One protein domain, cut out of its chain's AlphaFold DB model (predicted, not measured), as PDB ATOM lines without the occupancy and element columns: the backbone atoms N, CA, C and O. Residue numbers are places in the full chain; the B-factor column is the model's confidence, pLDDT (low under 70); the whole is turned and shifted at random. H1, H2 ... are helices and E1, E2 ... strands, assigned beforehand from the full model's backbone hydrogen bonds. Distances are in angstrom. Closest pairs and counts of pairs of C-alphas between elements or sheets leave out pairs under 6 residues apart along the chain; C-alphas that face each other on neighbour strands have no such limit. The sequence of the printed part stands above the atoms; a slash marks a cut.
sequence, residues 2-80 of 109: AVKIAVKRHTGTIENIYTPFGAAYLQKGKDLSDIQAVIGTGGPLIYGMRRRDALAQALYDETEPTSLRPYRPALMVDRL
ATOM      1  N   ALA A   2     -33.202 -20.051  11.824       92.00
ATOM      2  CA  ALA A   2     -33.819 -18.728  12.001       92.00
ATOM      3  C   ALA A   2     -34.186 -18.016  10.682       92.00
ATOM      4  O   ALA A   2     -35.313 -17.550  10.545       92.00
ATOM      5  N   VAL A   3     -33.279 -17.994   9.695       94.31
ATOM      6  CA  VAL A   3     -33.528 -17.355   8.387       94.31
ATOM      7  C   VAL A   3     -34.694 -18.019   7.649       94.31
ATOM      8  O   VAL A   3     -35.607 -17.315   7.231       94.31
ATOM      9  N   LYS A   4     -34.730 -19.361   7.571       94.75
ATOM     10  CA  LYS A   4     -35.848 -20.106   6.957       94.75
ATOM     11  C   LYS A   4     -37.189 -19.709   7.575       94.75
ATOM     12  O   LYS A   4     -38.127 -19.382   6.858       94.75
ATOM     13  N   ILE A   5     -37.274 -19.710   8.908       94.81
ATOM     14  CA  ILE A   5     -38.508 -19.360   9.628       94.81
ATOM     15  C   ILE A   5     -38.905 -17.907   9.352       94.81
ATOM     16  O   ILE A   5     -40.070 -17.634   9.067       94.81
ATOM     17  N   ALA A   6     -37.950 -16.977   9.428       93.75
ATOM     18  CA  ALA A   6     -38.212 -15.563   9.202       93.75
ATOM     19  C   ALA A   6     -38.735 -15.311   7.784       93.75
ATOM     20  O   ALA A   6     -39.760 -14.651   7.629       93.75
ATOM     21  N   VAL A   7     -38.090 -15.875   6.763       94.62
ATOM     22  CA  VAL A   7     -38.485 -15.668   5.365       94.62
ATOM     23  C   VAL A   7     -39.845 -16.292   5.080       94.62
ATOM     24  O   VAL A   7     -40.702 -15.601   4.541       94.62
ATOM     25  N   LYS A   8     -40.107 -17.522   5.549       93.44
ATOM     26  CA  LYS A   8     -41.423 -18.169   5.393       93.44
ATOM     27  C   LYS A   8     -42.583 -17.332   5.941       93.44
ATOM     28  O   LYS A   8     -43.679 -17.404   5.407       93.44
ATOM     29  N   ARG A   9     -42.358 -16.531   6.990       93.31
ATOM     30  CA  ARG A   9     -43.380 -15.630   7.560       93.31
ATOM     31  C   ARG A   9     -43.639 -14.371   6.723       93.31
ATOM     32  O   ARG A   9     -44.643 -13.707   6.959       93.31
ATOM     33  N   HIS A  10     -42.740 -14.018   5.806       94.06
ATOM     34  CA  HIS A  10     -42.810 -12.793   5.000       94.06
ATOM     35  C   HIS A  10     -43.033 -13.062   3.504       94.06
ATOM     36  O   HIS A  10     -43.404 -12.141   2.774       94.06
ATOM     37  N   THR A  11     -42.820 -14.298   3.054       96.12
ATOM     38  CA  THR A  11     -43.142 -14.757   1.700       96.12
ATOM     39  C   THR A  11     -44.561 -15.273   1.622       96.12
ATOM     40  O   THR A  11     -45.054 -15.911   2.549       96.12
ATOM     41  N   GLY A  12     -45.193 -15.030   0.484       96.50
ATOM     42  CA  GLY A  12     -46.476 -15.607   0.155       96.50
ATOM     43  C   GLY A  12     -46.399 -17.087  -0.200       96.50
ATOM     44  O   GLY A  12     -45.326 -17.692  -0.290       96.50
ATOM     45  N   THR A  13     -47.577 -17.654  -0.414       96.75
ATOM     46  CA  THR A  13     -47.775 -19.030  -0.859       96.75
ATOM     47  C   THR A  13     -48.844 -19.103  -1.941       96.75
ATOM     48  O   THR A  13     -49.731 -18.251  -1.997       96.75
ATOM     49  N   ILE A  14     -48.788 -20.144  -2.764       96.44
ATOM     50  CA  ILE A  14     -49.859 -20.526  -3.685       96.44
ATOM     51  C   ILE A  14     -50.759 -21.562  -2.998       96.44
ATOM     52  O   ILE A  14     -50.287 -22.599  -2.537       96.44
ATOM     53  N   GLU A  15     -52.055 -21.282  -2.927       94.25
ATOM     54  CA  GLU A  15     -53.092 -22.173  -2.403       94.25
ATOM     55  C   GLU A  15     -53.966 -22.684  -3.563       94.25
ATOM     56  O   GLU A  15     -54.350 -21.919  -4.446       94.25
ATOM     57  N   ASN A  16     -54.307 -23.975  -3.563       93.00
ATOM     58  CA  ASN A  16     -55.279 -24.525  -4.510       93.00
ATOM     59  C   ASN A  16     -56.688 -24.269  -3.979       93.00
ATOM     60  O   ASN A  16     -57.031 -24.741  -2.895       93.00
ATOM     61  N   ILE A  17     -57.509 -23.568  -4.753       93.75
ATOM     62  CA  ILE A  17     -58.916 -23.329  -4.440       93.75
ATOM     63  C   ILE A  17     -59.807 -24.032  -5.461       93.75
ATOM     64  O   ILE A  17     -59.462 -24.151  -6.633       93.75
ATOM     65  N   TYR A  18     -60.976 -24.486  -5.019       93.62
ATOM     66  CA  TYR A  18     -61.973 -25.093  -5.895       93.62
ATOM     67  C   TYR A  18     -63.122 -24.119  -6.104       93.62
ATOM     68  O   TYR A  18     -63.753 -23.660  -5.154       93.62
ATOM     69  N   THR A  19     -63.373 -23.800  -7.366       91.19
ATOM     70  CA  THR A  19     -64.464 -22.933  -7.808       91.19
ATOM     71  C   THR A  19     -65.509 -23.765  -8.553       91.19
ATOM     72  O   THR A  19     -65.207 -24.885  -8.978       91.19
ATOM     73  N   PRO A  20     -66.719 -23.232  -8.801       94.25
ATOM     74  CA  PRO A  20     -67.695 -23.888  -9.674       94.25
ATOM     75  C   PRO A  20     -67.180 -24.178 -11.097       94.25
ATOM     76  O   PRO A  20     -67.741 -25.026 -11.781       94.25
ATOM     77  N   PHE A  21     -66.105 -23.509 -11.532       92.81
ATOM     78  CA  PHE A  21     -65.464 -23.703 -12.836       92.81
ATOM     79  C   PHE A  21     -64.228 -24.623 -12.783       92.81
ATOM     80  O   PHE A  21     -63.533 -24.767 -13.786       92.81
ATOM     81  N   GLY A  22     -63.942 -25.248 -11.634       93.44
ATOM     82  CA  GLY A  22     -62.796 -26.137 -11.431       93.44
ATOM     83  C   GLY A  22     -61.743 -25.588 -10.465       93.44
ATOM     84  O   GLY A  22     -61.981 -24.624  -9.729       93.44
ATOM     85  N   ALA A  23     -60.579 -26.243 -10.440       93.31
ATOM     86  CA  ALA A  23     -59.453 -25.846  -9.601       93.31
ATOM     87  C   ALA A  23     -58.798 -24.558 -10.127       93.31
ATOM     88  O   ALA A  23     -58.573 -24.408 -11.326       93.31
ATOM     89  N   ALA A  24     -58.462 -23.655  -9.214       93.25
ATOM     90  CA  ALA A  24     -57.706 -22.443  -9.482       93.25
ATOM     91  C   ALA A  24     -56.581 -22.286  -8.450       93.25
ATOM     92  O   ALA A  24     -56.650 -22.821  -7.343       93.25
ATOM     93  N   TYR A  25     -55.545 -21.538  -8.816       93.31
ATOM     94  CA  TYR A  25     -54.429 -21.211  -7.936       93.31
ATOM     95  C   TYR A  25     -54.616 -19.799  -7.394       93.31
ATOM     96  O   TYR A  25     -54.804 -18.853  -8.157       93.31
ATOM     97  N   LEU A  26     -54.554 -19.656  -6.075       94.81
ATOM     98  CA  LEU A  26     -54.659 -18.382  -5.387       94.81
ATOM     99  C   LEU A  26     -53.329 -18.047  -4.720       94.81
ATOM    100  O   LEU A  26     -52.867 -18.769  -3.842       94.81
ATOM    101  N   GLN A  27     -52.734 -16.918  -5.091       95.81
ATOM    102  CA  GLN A  27     -51.612 -16.371  -4.339       95.81
ATOM    103  C   GLN A  27     -52.113 -15.681  -3.069       95.81
ATOM    104  O   GLN A  27     -53.008 -14.836  -3.105       95.81
ATOM    105  N   LYS A  28     -51.444 -15.962  -1.955       95.12
ATOM    106  CA  LYS A  28     -51.634 -15.274  -0.683       95.12
ATOM    107  C   LYS A  28     -50.313 -14.698  -0.204       95.12
ATOM    108  O   LYS A  28     -49.347 -15.431  -0.039       95.12
ATOM    109  N   GLY A  29     -50.272 -13.397   0.067       95.12
ATOM    110  CA  GLY A  29     -49.046 -12.705   0.483       95.12
ATOM    111  C   GLY A  29     -48.167 -12.263  -0.693       95.12
ATOM    112  O   GLY A  29     -48.622 -12.175  -1.833       95.12
ATOM    113  N   LYS A  30     -46.908 -11.920  -0.397       95.62
ATOM    114  CA  LYS A  30     -45.973 -11.328  -1.365       95.62
ATOM    115  C   LYS A  30     -45.257 -12.395  -2.175       95.62
ATOM    116  O   LYS A  30     -44.697 -13.321  -1.594       95.62
ATOM    117  N   ASP A  31     -45.194 -12.206  -3.482       96.44
ATOM    118  CA  ASP A  31     -44.311 -13.007  -4.315       96.44
ATOM    119  C   ASP A  31     -42.887 -12.447  -4.243       96.44
ATOM    120  O   ASP A  31     -42.650 -11.305  -4.640       96.44
ATOM    121  N   LEU A  32     -41.957 -13.220  -3.676       96.81
ATOM    122  CA  LEU A  32     -40.536 -12.874  -3.645       96.81
ATOM    123  C   LEU A  32     -39.704 -13.763  -4.580       96.81
ATOM    124  O   LEU A  32     -38.477 -13.713  -4.514       96.81
ATOM    125  N   SER A  33     -40.340 -14.562  -5.438       95.88
ATOM    126  CA  SER A  33     -39.685 -15.532  -6.324       95.88
ATOM    127  C   SER A  33     -38.630 -14.887  -7.227       95.88
ATOM    128  O   SER A  33     -37.536 -15.436  -7.379       95.88
ATOM    129  N   ASP A  34     -38.927 -13.682  -7.726       96.19
ATOM    130  CA  ASP A  34     -38.116 -12.946  -8.707       96.19
ATOM    131  C   ASP A  34     -37.232 -11.840  -8.109       96.19
ATOM    132  O   ASP A  34     -36.646 -11.035  -8.842       96.19
ATOM    133  N   ILE A  35     -37.098 -11.753  -6.780       96.38
ATOM    134  CA  ILE A  35     -36.201 -10.741  -6.208       96.38
ATOM    135  C   ILE A  35     -34.749 -11.028  -6.594       96.38
ATOM    136  O   ILE A  35     -34.274 -12.163  -6.583       96.38
ATOM    137  N   GLN A  36     -34.008  -9.961  -6.878       96.44
ATOM    138  CA  GLN A  36     -32.642 -10.078  -7.387       96.44
ATOM    139  C   GLN A  36     -31.583 -10.156  -6.290       96.44
ATOM    140  O   GLN A  36     -30.449 -10.534  -6.569       96.44
ATOM    141  N   ALA A  37     -31.918  -9.794  -5.051       96.00
ATOM    142  CA  ALA A  37     -30.959  -9.753  -3.957       96.00
ATOM    143  C   ALA A  37     -31.601 -10.090  -2.609       96.00
ATOM    144  O   ALA A  37     -32.714  -9.661  -2.307       96.00
ATOM    145  N   VAL A  38     -30.852 -10.813  -1.777       96.31
ATOM    146  CA  VAL A  38     -31.131 -11.025  -0.355       96.31
ATOM    147  C   VAL A  38     -29.938 -10.483   0.420       96.31
ATOM    148  O   VAL A  38     -28.828 -10.995   0.294       96.31
ATOM    149  N   ILE A  39     -30.168  -9.441   1.217       95.69
ATOM    150  CA  ILE A  39     -29.116  -8.753   1.967       95.69
ATOM    151  C   ILE A  39     -29.224  -9.145   3.440       95.69
ATOM    152  O   ILE A  39     -30.212  -8.840   4.108       95.69
ATOM    153  N   GLY A  40     -28.200  -9.819   3.955       94.12
ATOM    154  CA  GLY A  40     -28.033 -10.077   5.377       94.12
ATOM    155  C   GLY A  40     -27.415  -8.883   6.088       94.12
ATOM    156  O   GLY A  40     -26.332  -8.433   5.723       94.12
ATOM    157  N   THR A  41     -28.069  -8.399   7.137       92.44
ATOM    158  CA  THR A  41     -27.548  -7.340   8.010       92.44
ATOM    159  C   THR A  41     -27.628  -7.776   9.478       92.44
ATOM    160  O   THR A  41     -28.379  -8.692   9.821       92.44
ATOM    161  N   GLY A  42     -26.830  -7.150  10.344       86.12
ATOM    162  CA  GLY A  42     -26.766  -7.445  11.778       86.12
ATOM    163  C   GLY A  42     -25.693  -8.459  12.188       86.12
ATOM    164  O   GLY A  42     -25.177  -9.238  11.384       86.12
ATOM    165  N   GLY A  43     -25.358  -8.451  13.482       84.25
ATOM    166  CA  GLY A  43     -24.189  -9.136  14.051       84.25
ATOM    167  C   GLY A  43     -23.998 -10.601  13.622       84.25
ATOM    168  O   GLY A  43     -22.927 -10.925  13.107       84.25
ATOM    169  N   PRO A  44     -25.004 -11.489  13.754       85.69
ATOM    170  CA  PRO A  44     -24.847 -12.903  13.400       85.69
ATOM    171  C   PRO A  44     -24.514 -13.166  11.923       85.69
ATOM    172  O   PRO A  44     -23.832 -14.141  11.616       85.69
ATOM    173  N   LEU A  45     -24.983 -12.311  11.007       86.12
ATOM    174  CA  LEU A  45     -24.744 -12.449   9.565       86.12
ATOM    175  C   LEU A  45     -23.470 -11.722   9.115       86.12
ATOM    176  O   LEU A  45     -22.843 -12.141   8.144       86.12
ATOM    177  N   ILE A  46     -23.065 -10.675   9.839       86.88
ATOM    178  CA  ILE A  46     -21.829  -9.926   9.582       86.88
ATOM    179  C   ILE A  46     -20.599 -10.710  10.060       86.88
ATOM    180  O   ILE A  46     -19.638 -10.846   9.306       86.88
ATOM    181  N   TYR A  47     -20.637 -11.259  11.281       84.62
ATOM    182  CA  TYR A  47     -19.474 -11.887  11.933       84.62
ATOM    183  C   TYR A  47     -19.491 -13.425  11.917       84.62
ATOM    184  O   TYR A  47     -18.509 -14.063  12.292       84.62
ATOM    185  N   GLY A  48     -20.599 -14.048  11.508       84.81
ATOM    186  CA  GLY A  48     -20.736 -15.504  11.507       84.81
ATOM    187  C   GLY A  48     -19.953 -16.188  10.382       84.81
ATOM    188  O   GLY A  48     -20.097 -15.839   9.209       84.81
ATOM    189  N   MET A  49     -19.207 -17.249  10.712       79.50
ATOM    190  CA  MET A  49     -18.445 -18.041   9.727       79.50
ATOM    191  C   MET A  49     -19.331 -18.708   8.659       79.50
ATOM    192  O   MET A  49     -18.898 -18.898   7.529       79.50
ATOM    193  N   ARG A  50     -20.592 -19.028   8.987       88.88
ATOM    194  CA  ARG A  50     -21.547 -19.726   8.099       88.88
ATOM    195  C   ARG A  50     -22.646 -18.813   7.543       88.88
ATOM    196  O   ARG A  50     -23.779 -19.244   7.334       88.88
ATOM    197  N   ARG A  51     -22.336 -17.532   7.322       90.38
ATOM    198  CA  ARG A  51     -23.299 -16.520   6.840       90.38
ATOM    199  C   ARG A  51     -23.945 -16.866   5.495       90.38
ATOM    200  O   ARG A  51     -25.141 -16.639   5.337       90.38
ATOM    201  N   ARG A  52     -23.203 -17.487   4.569       92.31
ATOM    202  CA  ARG A  52     -23.762 -17.958   3.292       92.31
ATOM    203  C   ARG A  52     -24.801 -19.055   3.504       92.31
ATOM    204  O   ARG A  52     -25.923 -18.893   3.049       92.31
ATOM    205  N   ASP A  53     -24.465 -20.108   4.250       93.56
ATOM    206  CA  ASP A  53     -25.396 -21.202   4.575       93.56
ATOM    207  C   ASP A  53     -26.640 -20.700   5.320       93.56
ATOM    208  O   ASP A  53     -27.744 -21.223   5.157       93.56
ATOM    209  N   ALA A  54     -26.466 -19.691   6.177       93.62
ATOM    210  CA  ALA A  54     -27.570 -19.058   6.877       93.62
ATOM    211  C   ALA A  54     -28.485 -18.307   5.901       93.62
ATOM    212  O   ALA A  54     -29.692 -18.521   5.939       93.62
ATOM    213  N   LEU A  55     -27.935 -17.473   5.012       94.75
ATOM    214  CA  LEU A  55     -28.713 -16.726   4.018       94.75
ATOM    215  C   LEU A  55     -29.326 -17.616   2.936       94.75
ATOM    216  O   LEU A  55     -30.443 -17.351   2.509       94.75
ATOM    217  N   ALA A  56     -28.662 -18.702   2.542       95.62
ATOM    218  CA  ALA A  56     -29.179 -19.659   1.566       95.62
ATOM    219  C   ALA A  56     -30.493 -20.317   2.023       95.62
ATOM    220  O   ALA A  56     -31.306 -20.725   1.203       95.62
ATOM    221  N   GLN A  57     -30.767 -20.347   3.330       95.75
ATOM    222  CA  GLN A  57     -32.053 -20.811   3.860       95.75
ATOM    223  C   GLN A  57     -33.229 -19.869   3.558       95.75
ATOM    224  O   GLN A  57     -34.373 -20.234   3.825       95.75
ATOM    225  N   ALA A  58     -32.968 -18.669   3.034       96.50
ATOM    226  CA  ALA A  58     -33.994 -17.779   2.501       96.50
ATOM    227  C   ALA A  58     -34.539 -18.255   1.150       96.50
ATOM    228  O   ALA A  58     -35.639 -17.858   0.779       96.50
ATOM    229  N   LEU A  59     -33.771 -19.065   0.418       97.25
ATOM    230  CA  LEU A  59     -34.086 -19.451  -0.950       97.25
ATOM    231  C   LEU A  59     -35.274 -20.413  -1.016       97.25
ATOM    232  O   LEU A  59     -35.686 -21.005  -0.008       97.25
ATOM    233  N   TYR A  60     -35.820 -20.543  -2.222       96.75
ATOM    234  CA  TYR A  60     -36.799 -21.558  -2.574       96.75
ATOM    235  C   TYR A  60     -36.326 -22.957  -2.151       96.75
ATOM    236  O   TYR A  60     -35.134 -23.266  -2.154       96.75
ATOM    237  N   ASP A  61     -37.281 -23.789  -1.754       95.00
ATOM    238  CA  ASP A  61     -37.059 -25.136  -1.240       95.00
ATOM    239  C   ASP A  61     -38.036 -26.066  -1.947       95.00
ATOM    240  O   ASP A  61     -39.249 -25.895  -1.830       95.00
ATOM    241  N   GLU A  62     -37.511 -27.048  -2.672       94.06
ATOM    242  CA  GLU A  62     -38.312 -28.002  -3.445       94.06
ATOM    243  C   GLU A  62     -39.259 -28.827  -2.564       94.06
ATOM    244  O   GLU A  62     -40.282 -29.308  -3.044       94.06
ATOM    245  N   THR A  63     -38.966 -28.948  -1.262       95.00
ATOM    246  CA  THR A  63     -39.862 -29.611  -0.300       95.00
ATOM    247  C   THR A  63     -41.105 -28.779   0.035       95.00
ATOM    248  O   THR A  63     -42.042 -29.284   0.650       95.00
ATOM    249  N   GLU A  64     -41.140 -27.507  -0.374       93.81
ATOM    250  CA  GLU A  64     -42.234 -26.566  -0.134       93.81
ATOM    251  C   GLU A  64     -42.605 -25.807  -1.426       93.81
ATOM    252  O   GLU A  64     -42.462 -24.582  -1.488       93.81
ATOM    253  N   PRO A  65     -43.107 -26.503  -2.463       93.25
ATOM    254  CA  PRO A  65     -43.235 -25.950  -3.814       93.25
ATOM    255  C   PRO A  65     -44.270 -24.829  -3.947       93.25
ATOM    256  O   PRO A  65     -44.263 -24.077  -4.915       93.25
ATOM    257  N   THR A  66     -45.162 -24.689  -2.970       94.69
ATOM    258  CA  THR A  66     -46.131 -23.592  -2.911       94.69
ATOM    259  C   THR A  66     -45.543 -22.305  -2.335       94.69
ATOM    260  O   THR A  66     -46.222 -21.285  -2.347       94.69
ATOM    261  N   SER A  67     -44.316 -22.320  -1.806       95.75
ATOM    262  CA  SER A  67     -43.663 -21.154  -1.209       95.75
ATOM    263  C   SER A  67     -43.116 -20.210  -2.278       95.75
ATOM    264  O   SER A  67     -42.283 -20.600  -3.088       95.75
ATOM    265  N   LEU A  68     -43.495 -18.933  -2.211       97.06
ATOM    266  CA  LEU A  68     -43.008 -17.882  -3.113       97.06
ATOM    267  C   LEU A  68     -41.696 -17.264  -2.610       97.06
ATOM    268  O   LEU A  68     -41.562 -16.046  -2.444       97.06
ATOM    269  N   ARG A  69     -40.751 -18.138  -2.259       97.00
ATOM    270  CA  ARG A  69     -39.407 -17.764  -1.815       97.00
ATOM    271  C   ARG A  69     -38.497 -17.469  -3.012       97.00
ATOM    272  O   ARG A  69     -38.691 -18.053  -4.070       97.00
ATOM    273  N   PRO A  70     -37.466 -16.625  -2.840       97.56
ATOM    274  CA  PRO A  70     -36.538 -16.269  -3.912       97.56
ATOM    275  C   PRO A  70     -35.854 -17.482  -4.551       97.56
ATOM    276  O   PRO A  70     -35.254 -18.292  -3.843       97.56
ATOM    277  N   TYR A  71     -35.860 -17.570  -5.884       96.00
ATOM    278  CA  TYR A  71     -35.198 -18.668  -6.597       96.00
ATOM    279  C   TYR A  71     -33.694 -18.450  -6.757       96.00
ATOM    280  O   TYR A  71     -32.889 -19.301  -6.381       96.00
ATOM    281  N   ARG A  72     -33.299 -17.323  -7.362       95.75
ATOM    282  CA  ARG A  72     -31.900 -17.052  -7.742       95.75
ATOM    283  C   ARG A  72     -31.452 -15.616  -7.416       95.75
ATOM    284  O   ARG A  72     -30.945 -14.931  -8.304       95.75
ATOM    285  N   PRO A  73     -31.617 -15.137  -6.170       97.00
ATOM    286  CA  PRO A  73     -31.094 -13.838  -5.780       97.00
ATOM    287  C   PRO A  73     -29.572 -13.887  -5.586       97.00
ATOM    288  O   PRO A  73     -28.999 -14.908  -5.197       97.00
ATOM    289  N   ALA A  74     -28.917 -12.741  -5.743       97.25
ATOM    290  CA  ALA A  74     -27.595 -12.522  -5.181       97.25
ATOM    291  C   ALA A  74     -27.686 -12.508  -3.645       97.25
ATOM    292  O   ALA A  74     -28.455 -11.740  -3.064       97.25
ATOM    293  N   LEU A  75     -26.891 -13.341  -2.975       96.56
ATOM    294  CA  LEU A  75     -26.755 -13.292  -1.520       96.56
ATOM    295  C   LEU A  75     -25.691 -12.256  -1.164       96.56
ATOM    296  O   LEU A  75     -24.551 -12.365  -1.608       96.56
ATOM    297  N   MET A  76     -26.057 -11.253  -0.373       96.31
ATOM    298  CA  MET A  76     -25.179 -10.141  -0.016       96.31
ATOM    299  C   MET A  76     -25.133  -9.932   1.495       96.31
ATOM    300  O   MET A  76     -26.060 -10.320   2.208       96.31
ATOM    301  N   VAL A  77     -24.078  -9.289   1.992       95.38
ATOM    302  CA  VAL A  77     -23.935  -8.933   3.408       95.38
ATOM    303  C   VAL A  77     -23.577  -7.460   3.567       95.38
ATOM    304  O   VAL A  77     -22.689  -6.931   2.899       95.38
ATOM    305  N   ASP A  78     -24.254  -6.817   4.510       95.69
ATOM    306  CA  ASP A  78     -23.971  -5.464   4.979       95.69
ATOM    307  C   ASP A  78     -22.827  -5.472   6.003       95.69
ATOM    308  O   ASP A  78     -23.035  -5.323   7.207       95.69
ATOM    309  N   ARG A  79     -21.596  -5.701   5.528       92.00
ATOM    310  CA  ARG A  79     -20.414  -5.903   6.388       92.00
ATOM    311  C   ARG A  79     -20.103  -4.699   7.282       92.00
ATOM    312  O   ARG A  79     -19.573  -4.873   8.375       92.00
ATOM    313  N   LEU A  80     -20.403  -3.491   6.806       93.56
ATOM    314  CA  LEU A  80     -20.145  -2.238   7.520       93.56
ATOM    315  C   LEU A  80     -21.345  -1.762   8.353       93.56
ATOM    316  O   LEU A  80     -21.256  -0.720   8.995       93.56
TER     317      LEU A  80
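AT A GLANCE: This is residues 2 to 80 of the 109 residues of a protein of Clostridia bacterium (UniProt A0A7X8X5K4). The model is long and narrow: a two-stranded hairpin, E1 and E2, makes an arm at one end, and at the other end H3 packs on a small parallel pair of strands, E3 and E4, with the short helix H2 beyond it. H1 lies between these two ends, near H3, and residues 57 to 73, with no named element, loop from H3 toward the base of the hairpin and return to E4. The 79 printed residues hold three named helices and four named strands in the order H1, E1, E2, E3, H2, H3, E4, a mixed class of helices and strands. The two sheets are E1 with E2, antiparallel, and E3 with E4, parallel. The whole is loose, with a radius of gyration of the C-alphas of 15.2 A, and spans 55 by 20 by 17 A.

HOW THE PARTS SIT: H1, residues 2 to 8, is close to but not clearly touching H3, residues 51 to 56; their closest C-alphas are those of Val 3 and Ala 54, 6.4 A apart. Their lines stand at a shallow tilt of 25 degrees, the same way. E1, residues 13 to 19, and E2, residues 22 to 28, form an antiparallel hairpin with 149 degrees between their directions; N 15 and O 26 are 2.8 A apart and N 28 and O 13 are 2.9 A apart, within hydrogen-bond range. This hairpin is apart from E3, residues 37 to 40, and from E4, residues 74 to 77. E3 and E4 are parallel neighbours at 24 degrees, with N 40 and O 76 within hydrogen-bond range at 2.8 A. H2, residues 43 to 47, and H3 only just touch, only at the corner by their link, with 3 pairs of C-alphas within 8 A; the closest are those of Leu 45 and Arg 51, 5.1 A apart. E3, H2, H3 and E4 form a strand-helix-strand unit, two parallel neighbour strands with helices between them, and its crossover is right-handed. The closest C-alphas of H3 and E4 are those of Leu 55 and Leu 75, 6.8 A apart. In H1, H2 and H3 every O i to N i+4 pair is within hydrogen-bond range.

IN THESE COORDINATES: H1 begins at C-alpha 2, (-33.819, -18.728, 12.001), and is 10.1 A long. E1 is 18.5 A and E2 18.9 A from first to last C-alpha; E1 ends at C-alpha 19, (-64.464, -22.933, -7.808). E4, 10.0 A long, ends at C-alpha 77, (-23.935, -8.933, 3.408).

THE WHOLE: The two C-alphas farthest apart are those of Pro 20 and Leu 80, at 55.0 A. The printed part has no cut. The link from H3 to E4, 17 residues, is long. The mean pLDDT of the printed part is 93.8, and no printed residue is under 70.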